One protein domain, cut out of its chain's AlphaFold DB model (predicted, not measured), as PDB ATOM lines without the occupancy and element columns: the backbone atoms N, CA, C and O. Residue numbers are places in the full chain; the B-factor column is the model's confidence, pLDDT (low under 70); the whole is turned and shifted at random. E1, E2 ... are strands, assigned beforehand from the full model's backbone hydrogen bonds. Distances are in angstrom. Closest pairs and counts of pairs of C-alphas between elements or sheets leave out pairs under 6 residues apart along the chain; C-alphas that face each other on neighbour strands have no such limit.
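This is residues 107 to 172 of the 697 residues of the protein "Transmembrane protein, putative" of Tetrahymena thermophila (strain SB210) (UniProt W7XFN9). This is a flat domain of little regular structure: a small two-strand hairpin, E1 and E2, at one end, E3 near the other, and the looping stretch of residues 121 to 159 between them. The printed part has 66 residues, no named helix and three strands in the order E1, E2, E3, holding 9 residues; the class is all strand. It is compact, with a radius of gyration of the C-alphas of 11.7 A and spans of 33 by 27 by 14 A.

Look first at E1, residues 108 to 110, and E2, residues 118 to 120, an antiparallel hairpin at 147 degrees; N 109 and O 119 are 3.0 A apart, within hydrogen-bond range. E3, residues 160 to 162, is apart from both and pairs with no named strand. Residues 141 to 142 pair briefly with 148 to 149, antiparallel.

Find C-alpha 108 at (-22.976, -23.142, 5.172); E1 runs 7.0 A from there, E2 6.8 A. E3 runs 7.0 A to C-alpha 162 at (-13.066, -4.912, 11.933).

The farthest C-alphas, Tyr 114 and Leu 166, are 36.0 A apart. The printed part has no cut; E2 to E3 is a long link. Find pLDDT under 70 at residues 121 to 127, 130 and 163 to 171.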
ATOM      1  N   ASN A 107     -22.399 -20.679   1.709       77.19
ATOM      2  CA  ASN A 107     -23.349 -20.197   2.731       77.19
ATOM      3  C   ASN A 107     -23.671 -21.175   3.871       77.19
ATOM      4  O   ASN A 107     -24.586 -20.912   4.653       77.19
ATOM      5  N   TYR A 108     -22.899 -22.251   4.017       80.69
ATOM      6  CA  TYR A 108     -22.976 -23.142   5.172       80.69
ATOM      7  C   TYR A 108     -21.664 -23.157   5.950       80.69
ATOM      8  O   TYR A 108     -20.572 -23.060   5.385       80.69
ATOM      9  N   TRP A 109     -21.780 -23.279   7.270       83.06
ATOM     10  CA  TRP A 109     -20.646 -23.332   8.182       83.06
ATOM     11  C   TRP A 109     -20.802 -24.492   9.156       83.06
ATOM     12  O   TRP A 109     -21.894 -24.762   9.656       83.06
ATOM     13  N   ARG A 110     -19.687 -25.153   9.470       84.12
ATOM     14  CA  ARG A 110     -19.606 -26.148  10.542       84.12
ATOM     15  C   ARG A 110     -18.356 -25.924  11.376       84.12
ATOM     16  O   ARG A 110     -17.355 -25.405  10.885       84.12
ATOM     17  N   LYS A 111     -18.401 -26.358  12.634       80.25
ATOM     18  CA  LYS A 111     -17.309 -26.156  13.597       80.25
ATOM     19  C   LYS A 111     -16.015 -26.852  13.179       80.25
ATOM     20  O   LYS A 111     -14.934 -26.295  13.345       80.25
ATOM     21  N   SER A 112     -16.113 -28.091  12.713       80.81
ATOM     22  CA  SER A 112     -14.954 -28.910  12.360       80.81
ATOM     23  C   SER A 112     -15.327 -29.988  11.350       80.81
ATOM     24  O   SER A 112     -16.507 -30.239  11.107       80.81
ATOM     25  N   ASN A 113     -14.323 -30.694  10.829       83.38
ATOM     26  CA  ASN A 113     -14.566 -31.812   9.923       83.38
ATOM     27  C   ASN A 113     -15.319 -32.986  10.568       83.38
ATOM     28  O   ASN A 113     -15.908 -33.790   9.851       83.38
ATOM     29  N   TYR A 114     -15.337 -33.036  11.903       81.19
ATOM     30  CA  TYR A 114     -15.938 -34.094  12.714       81.19
ATOM     31  C   TYR A 114     -17.293 -33.712  13.318       81.19
ATOM     32  O   TYR A 114     -17.916 -34.538  13.980       81.19
ATOM     33  N   SER A 115     -17.753 -32.471  13.129       83.31
ATOM     34  CA  SER A 115     -19.063 -32.039  13.619       83.31
ATOM     35  C   SER A 115     -20.130 -32.239  12.554       83.31
ATOM     36  O   SER A 115     -19.948 -31.806  11.413       83.31
ATOM     37  N   ASP A 116     -21.247 -32.821  12.980       82.81
ATOM     38  CA  ASP A 116     -22.456 -33.013  12.177       82.81
ATOM     39  C   ASP A 116     -23.379 -31.775  12.188       82.81
ATOM     40  O   ASP A 116     -24.292 -31.647  11.381       82.81
ATOM     41  N   ASP A 117     -23.122 -30.826  13.095       83.06
ATOM     42  CA  ASP A 117     -23.900 -29.592  13.214       83.06
ATOM     43  C   ASP A 117     -23.529 -28.605  12.098       83.06
ATOM     44  O   ASP A 117     -22.481 -27.944  12.147       83.06
ATOM     45  N   ILE A 118     -24.407 -28.496  11.101       84.25
ATOM     46  CA  ILE A 118     -24.296 -27.548   9.993       84.25
ATOM     47  C   ILE A 118     -25.234 -26.367  10.254       84.25
ATOM     48  O   ILE A 118     -26.417 -26.531  10.548       84.25
ATOM     49  N   TYR A 119     -24.692 -25.158  10.142       80.44
ATOM     50  CA  TYR A 119     -25.424 -23.908  10.305       80.44
ATOM     51  C   TYR A 119     -25.577 -23.231   8.943       80.44
ATOM     52  O   TYR A 119     -24.629 -23.198   8.154       80.44
ATOM     53  N   GLN A 120     -26.759 -22.674   8.678       75.69
ATOM     54  CA  GLN A 120     -27.063 -21.912   7.467       75.69
ATOM     55  C   GLN A 120     -26.826 -20.411   7.690       75.69
ATOM     56  O   GLN A 120     -27.112 -19.885   8.767       75.69
ATOM     57  N   CYS A 121     -26.291 -19.721   6.678       67.81
ATOM     58  CA  CYS A 121     -26.047 -18.280   6.724       67.81
ATOM     59  C   CYS A 121     -27.337 -17.486   6.489       67.81
ATOM     60  O   CYS A 121     -28.099 -17.779   5.566       67.81
ATOM     61  N   ASP A 122     -27.521 -16.403   7.245       59.12
ATOM     62  CA  ASP A 122     -28.537 -15.397   6.944       59.12
ATOM     63  C   ASP A 122     -28.104 -14.556   5.727       59.12
ATOM     64  O   ASP A 122     -27.002 -14.006   5.692       59.12
ATOM     65  N   GLN A 123     -28.993 -14.428   4.740       49.78
ATOM     66  CA  GLN A 123     -28.735 -14.052   3.334       49.78
ATOM     67  C   GLN A 123     -28.140 -12.650   3.039       49.78
ATOM     68  O   GLN A 123     -28.029 -12.274   1.875       49.78
ATOM     69  N   LEU A 124     -27.776 -11.833   4.031       51.44
ATOM     70  CA  LEU A 124     -27.495 -10.399   3.811       51.44
ATOM     71  C   LEU A 124     -26.011 -10.037   3.631       51.44
ATOM     72  O   LEU A 124     -25.695  -8.900   3.288       51.44
ATOM     73  N   SER A 125     -25.099 -10.988   3.818       52.69
ATOM     74  CA  SER A 125     -23.677 -10.879   3.466       52.69
ATOM     75  C   SER A 125     -23.043 -12.231   3.755       52.69
ATOM     76  O   SER A 125     -23.158 -12.678   4.895       52.69
ATOM     77  N   ASN A 126     -22.397 -12.863   2.778       59.28
ATOM     78  CA  ASN A 126     -21.922 -14.243   2.900       59.28
ATOM     79  C   ASN A 126     -20.399 -14.288   3.116       59.28
ATOM     80  O   ASN A 126     -19.662 -14.441   2.146       59.28
ATOM     81  N   PRO A 127     -19.893 -14.178   4.361       65.19
ATOM     82  CA  PRO A 127     -18.478 -14.380   4.667       65.19
ATOM     83  C   PRO A 127     -18.091 -15.868   4.709       65.19
ATOM     84  O   PRO A 127     -17.047 -16.205   5.266       65.19
ATOM     85  N   TRP A 128     -18.940 -16.782   4.222       73.19
ATOM     86  CA  TRP A 128     -18.762 -18.232   4.331       73.19
ATOM     87  C   TRP A 128     -18.571 -18.839   2.946       73.19
ATOM     88  O   TRP A 128     -19.485 -18.823   2.124       73.19
ATOM     89  N   ASN A 129     -17.397 -19.420   2.714       71.69
ATOM     90  CA  ASN A 129     -17.020 -19.960   1.406       71.69
ATOM     91  C   ASN A 129     -17.162 -21.489   1.317       71.69
ATOM     92  O   ASN A 129     -16.891 -22.058   0.267       71.69
ATOM     93  N   GLY A 130     -17.525 -22.178   2.409       64.75
ATOM     94  CA  GLY A 130     -17.669 -23.643   2.425       64.75
ATOM     95  C   GLY A 130     -16.349 -24.436   2.355       64.75
ATOM     96  O   GLY A 130     -16.366 -25.661   2.460       64.75
ATOM     97  N   ASP A 131     -15.195 -23.766   2.249       75.12
ATOM     98  CA  ASP A 131     -13.874 -24.404   2.156       75.12
ATOM     99  C   ASP A 131     -13.336 -24.856   3.527       75.12
ATOM    100  O   ASP A 131     -13.045 -24.048   4.413       75.12
ATOM    101  N   SER A 132     -13.146 -26.169   3.684       74.25
ATOM    102  CA  SER A 132     -12.641 -26.783   4.919       74.25
ATOM    103  C   SER A 132     -11.203 -26.396   5.274       74.25
ATOM    104  O   SER A 132     -10.860 -26.354   6.455       74.25
ATOM    105  N   SER A 133     -10.365 -26.074   4.281       72.56
ATOM    106  CA  SER A 133      -8.928 -25.848   4.490       72.56
ATOM    107  C   SER A 133      -8.630 -24.581   5.297       72.56
ATOM    108  O   SER A 133      -7.605 -24.493   5.973       72.56
ATOM    109  N   LYS A 134      -9.553 -23.612   5.276       72.81
ATOM    110  CA  LYS A 134      -9.428 -22.311   5.951       72.81
ATOM    111  C   LYS A 134     -10.575 -22.041   6.926       72.81
ATOM    112  O   LYS A 134     -10.949 -20.895   7.164       72.81
ATOM    113  N   GLY A 135     -11.135 -23.107   7.505       74.06
ATOM    114  CA  GLY A 135     -12.151 -23.012   8.556       74.06
ATOM    115  C   GLY A 135     -13.521 -22.531   8.075       74.06
ATOM    116  O   GLY A 135     -14.246 -21.916   8.855       74.06
ATOM    117  N   TYR A 136     -13.875 -22.806   6.814       81.44
ATOM    118  CA  TYR A 136     -15.168 -22.489   6.188       81.44
ATOM    119  C   TYR A 136     -15.450 -20.994   5.980       81.44
ATOM    120  O   TYR A 136     -16.550 -20.620   5.567       81.44
ATOM    121  N   CYS A 137     -14.453 -20.138   6.205       82.62
ATOM    122  CA  CYS A 137     -14.579 -18.686   6.148       82.62
ATOM    123  C   CYS A 137     -13.958 -18.077   4.886       82.62
ATOM    124  O   CYS A 137     -12.991 -18.594   4.327       82.62
ATOM    125  N   GLN A 138     -14.508 -16.942   4.460       82.81
ATOM    126  CA  GLN A 138     -13.935 -16.070   3.441       82.81
ATOM    127  C   GLN A 138     -12.637 -15.420   3.952       82.81
ATOM    128  O   GLN A 138     -12.411 -15.299   5.160       82.81
ATOM    129  N   GLU A 139     -11.784 -14.977   3.025       85.31
ATOM    130  CA  GLU A 139     -10.515 -14.314   3.332       85.31
ATOM    131  C   GLU A 139     -10.675 -13.168   4.345       85.31
ATOM    132  O   GLU A 139     -11.493 -12.266   4.170       85.31
ATOM    133  N   GLY A 140      -9.875 -13.217   5.413       84.25
ATOM    134  CA  GLY A 140      -9.867 -12.236   6.500       84.25
ATOM    135  C   GLY A 140     -10.772 -12.576   7.687       84.25
ATOM    136  O   GLY A 140     -10.564 -12.027   8.772       84.25
ATOM    137  N   TYR A 141     -11.710 -13.512   7.524       85.62
ATOM    138  CA  TYR A 141     -12.650 -13.944   8.559       85.62
ATOM    139  C   TYR A 141     -12.204 -15.254   9.218       85.62
ATOM    140  O   TYR A 141     -11.540 -16.090   8.605       85.62
ATOM    141  N   THR A 142     -12.553 -15.417  10.494       86.06
ATOM    142  CA  THR A 142     -12.149 -16.510  11.390       86.06
ATOM    143  C   THR A 142     -13.163 -16.700  12.528       86.06
ATOM    144  O   THR A 142     -14.039 -15.860  12.758       86.06
ATOM    145  N   GLY A 143     -13.005 -17.779  13.300       83.06
ATOM    146  CA  GLY A 143     -13.828 -18.074  14.477       83.06
ATOM    147  C   GLY A 143     -15.191 -18.676  14.138       83.06
ATOM    148  O   GLY A 143     -15.529 -18.871  12.971       83.06
ATOM    149  N   ALA A 144     -15.976 -18.987  15.170       80.50
ATOM    150  CA  ALA A 144     -17.302 -19.563  14.992       80.50
ATOM    151  C   ALA A 144     -18.205 -18.627  14.171       80.50
ATOM    152  O   ALA A 144     -18.215 -17.408  14.387       80.50
ATOM    153  N   LEU A 145     -18.931 -19.199  13.202       78.12
ATOM    154  CA  LEU A 145     -19.765 -18.464  12.239       78.12
ATOM    155  C   LEU A 145     -19.006 -17.377  11.446       78.12
ATOM    156  O   LEU A 145     -19.618 -16.425  10.961       78.12
ATOM    157  N   CYS A 146     -17.675 -17.472  11.344       80.00
ATOM    158  CA  CYS A 146     -16.818 -16.484  10.677       80.00
ATOM    159  C   CYS A 146     -17.038 -15.049  11.179       80.00
ATOM    160  O   CYS A 146     -16.980 -14.085  10.424       80.00
ATOM    161  N   SER A 147     -17.321 -14.900  12.471       78.56
ATOM    162  CA  SER A 147     -17.707 -13.626  13.088       78.56
ATOM    163  C   SER A 147     -16.535 -12.901  13.769       78.56
ATOM    164  O   SER A 147     -16.721 -12.023  14.608       78.56
ATOM    165  N   SER A 148     -15.291 -13.268  13.468       82.81
ATOM    166  CA  SER A 148     -14.087 -12.605  13.986       82.81
ATOM    167  C   SER A 148     -13.073 -12.388  12.872       82.81
ATOM    168  O   SER A 148     -12.957 -13.215  11.980       82.81
ATOM    169  N   CYS A 149     -12.306 -11.301  12.912       85.81
ATOM    170  CA  CYS A 149     -11.261 -11.069  11.912       85.81
ATOM    171  C   CYS A 149      -9.953 -11.767  12.297       85.81
ATOM    172  O   CYS A 149      -9.688 -11.988  13.480       85.81
ATOM    173  N   ASP A 150      -9.116 -12.092  11.311       87.50
ATOM    174  CA  ASP A 150      -7.754 -12.580  11.556       87.50
ATOM    175  C   ASP A 150      -6.824 -11.428  11.970       87.50
ATOM    176  O   ASP A 150      -6.053 -10.890  11.171       87.50
ATOM    177  N   ASN A 151      -6.912 -11.027  13.240       87.12
ATOM    178  CA  ASN A 151      -6.172  -9.880  13.773       87.12
ATOM    179  C   ASN A 151      -4.644 -10.024  13.656       87.12
ATOM    180  O   ASN A 151      -3.945  -9.023  13.494       87.12
ATOM    181  N   TYR A 152      -4.125 -11.252  13.763       86.06
ATOM    182  CA  TYR A 152      -2.685 -11.541  13.765       86.06
ATOM    183  C   TYR A 152      -2.173 -12.103  12.432       86.06
ATOM    184  O   TYR A 152      -0.964 -12.232  12.268       86.06
ATOM    185  N   GLY A 153      -3.058 -12.419  11.480       85.62
ATOM    186  CA  GLY A 153      -2.688 -13.025  10.201       85.62
ATOM    187  C   GLY A 153      -2.233 -14.480  10.316       85.62
ATOM    188  O   GLY A 153      -1.388 -14.910   9.535       85.62
ATOM    189  N   LYS A 154      -2.754 -15.238  11.292       85.00
ATOM    190  CA  LYS A 154      -2.355 -16.640  11.517       85.00
ATOM    191  C   LYS A 154      -2.856 -17.577  10.417       85.00
ATOM    192  O   LYS A 154      -2.182 -18.553  10.113       85.00
ATOM    193  N   ILE A 155      -4.035 -17.301   9.859       85.50
ATOM    194  CA  ILE A 155      -4.695 -18.148   8.855       85.50
ATOM    195  C   ILE A 155      -4.428 -17.602   7.452       85.50
ATOM    196  O   ILE A 155      -4.125 -18.359   6.534       85.50
ATOM    197  N   TRP A 156      -4.508 -16.279   7.287       86.12
ATOM    198  CA  TRP A 156      -4.452 -15.628   5.973       86.12
ATOM    199  C   TRP A 156      -3.107 -14.952   5.661       86.12
ATOM    200  O   TRP A 156      -2.943 -14.378   4.586       86.12
ATOM    201  N   GLY A 157      -2.141 -14.963   6.588       85.62
ATOM    202  CA  GLY A 157      -0.812 -14.349   6.426       85.62
ATOM    203  C   GLY A 157      -0.789 -12.812   6.449       85.62
ATOM    204  O   GLY A 157       0.267 -12.211   6.631       85.62
ATOM    205  N   LYS A 158      -1.946 -12.156   6.296       87.25
ATOM    206  CA  LYS A 158      -2.138 -10.702   6.409       87.25
ATOM    207  C   LYS A 158      -3.015 -10.378   7.618       87.25
ATOM    208  O   LYS A 158      -3.868 -11.170   7.997       87.25
ATOM    209  N   GLN A 159      -2.819  -9.200   8.208       87.44
ATOM    210  CA  GLN A 159      -3.602  -8.737   9.358       87.44
ATOM    211  C   GLN A 159      -4.898  -8.058   8.901       87.44
ATOM    212  O   GLN A 159      -4.857  -7.118   8.098       87.44
ATOM    213  N   TYR A 160      -6.024  -8.490   9.466       86.25
ATOM    214  CA  TYR A 160      -7.349  -7.926   9.214       86.25
ATOM    215  C   TYR A 160      -7.941  -7.339  10.495       86.25
ATOM    216  O   TYR A 160      -7.807  -7.902  11.581       86.25
ATOM    217  N   GLY A 161      -8.616  -6.201  10.363       82.62
ATOM    218  CA  GLY A 161      -9.350  -5.546  11.440       82.62
ATOM    219  C   GLY A 161     -10.824  -5.418  11.097       82.62
ATOM    220  O   GLY A 161     -11.214  -5.497   9.932       82.62
ATOM    221  N   LYS A 162     -11.647  -5.206  12.123       77.31
ATOM    222  CA  LYS A 162     -13.066  -4.912  11.933       77.31
ATOM    223  C   LYS A 162     -13.204  -3.515  11.323       77.31
ATOM    224  O   LYS A 162     -12.693  -2.556  11.893       77.31
ATOM    225  N   ASP A 163     -13.901  -3.398  10.200       69.38
ATOM    226  CA  ASP A 163     -14.216  -2.123   9.557       69.38
ATOM    227  C   ASP A 163     -15.641  -1.676   9.894       69.38
ATOM    228  O   ASP A 163     -16.556  -2.485  10.056       69.38
ATOM    229  N   SER A 164     -15.842  -0.364   9.984       53.75
ATOM    230  CA  SER A 164     -17.150   0.235  10.221       53.75
ATOM    231  C   SER A 164     -17.820   0.568   8.888       53.75
ATOM    232  O   SER A 164     -17.908   1.740   8.514       53.75
ATOM    233  N   GLN A 165     -18.311  -0.436   8.162       45.47
ATOM    234  CA  GLN A 165     -19.309  -0.173   7.125       45.47
ATOM    235  C   GLN A 165     -20.708  -0.280   7.729       45.47
ATOM    236  O   GLN A 165     -21.059  -1.234   8.422       45.47
ATOM    237  N   LEU A 166     -21.484   0.784   7.532       37.38
ATOM    238  CA  LEU A 166     -22.862   0.883   7.987       37.38
ATOM    239  C   LEU A 166     -23.741  -0.118   7.220       37.38
ATOM    240  O   LEU A 166     -23.802  -0.056   5.997       37.38
ATOM    241  N   GLY A 167     -24.485  -0.955   7.950       39.66
ATOM    242  CA  GLY A 167     -25.688  -1.608   7.420       39.66
ATOM    243  C   GLY A 167     -25.606  -3.106   7.115       39.66
ATOM    244  O   GLY A 167     -26.500  -3.606   6.437       39.66
ATOM    245  N   THR A 168     -24.597  -3.841   7.592       37.91
ATOM    246  CA  THR A 168     -24.546  -5.305   7.421       37.91
ATOM    247  C   THR A 168     -24.431  -6.060   8.747       37.91
ATOM    248  O   THR A 168     -23.792  -5.618   9.701       37.91
ATOM    249  N   LYS A 169     -25.104  -7.221   8.796       40.78
ATOM    250  CA  LYS A 169     -25.164  -8.171   9.925       40.78
ATOM    251  C   LYS A 169     -23.798  -8.803  10.229       40.78
ATOM    252  O   LYS A 169     -23.573  -9.278  11.338       40.78
ATOM    253  N   SER A 170     -22.892  -8.806   9.250       53.03
ATOM    254  CA  SER A 170     -21.550  -9.362   9.372       53.03
ATOM    255  C   SER A 170     -20.521  -8.280   9.680       53.03
ATOM    256  O   SER A 170     -20.516  -7.186   9.116       53.03
ATOM    257  N   ILE A 171     -19.622  -8.617  10.599       63.28
ATOM    258  CA  ILE A 171     -18.409  -7.852  10.870       63.28
ATOM    259  C   ILE A 171     -17.592  -7.840   9.590       63.28
ATOM    260  O   ILE A 171     -16.997  -8.855   9.273       63.28
ATOM    261  N   GLN A 172     -17.538  -6.733   8.858       73.19
ATOM    262  CA  GLN A 172     -16.678  -6.686   7.684       73.19
ATOM    263  C   GLN A 172     -15.216  -6.598   8.106       73.19
ATOM    264  O   GLN A 172     -14.817  -5.679   8.823       73.19
TER     265      GLN A 172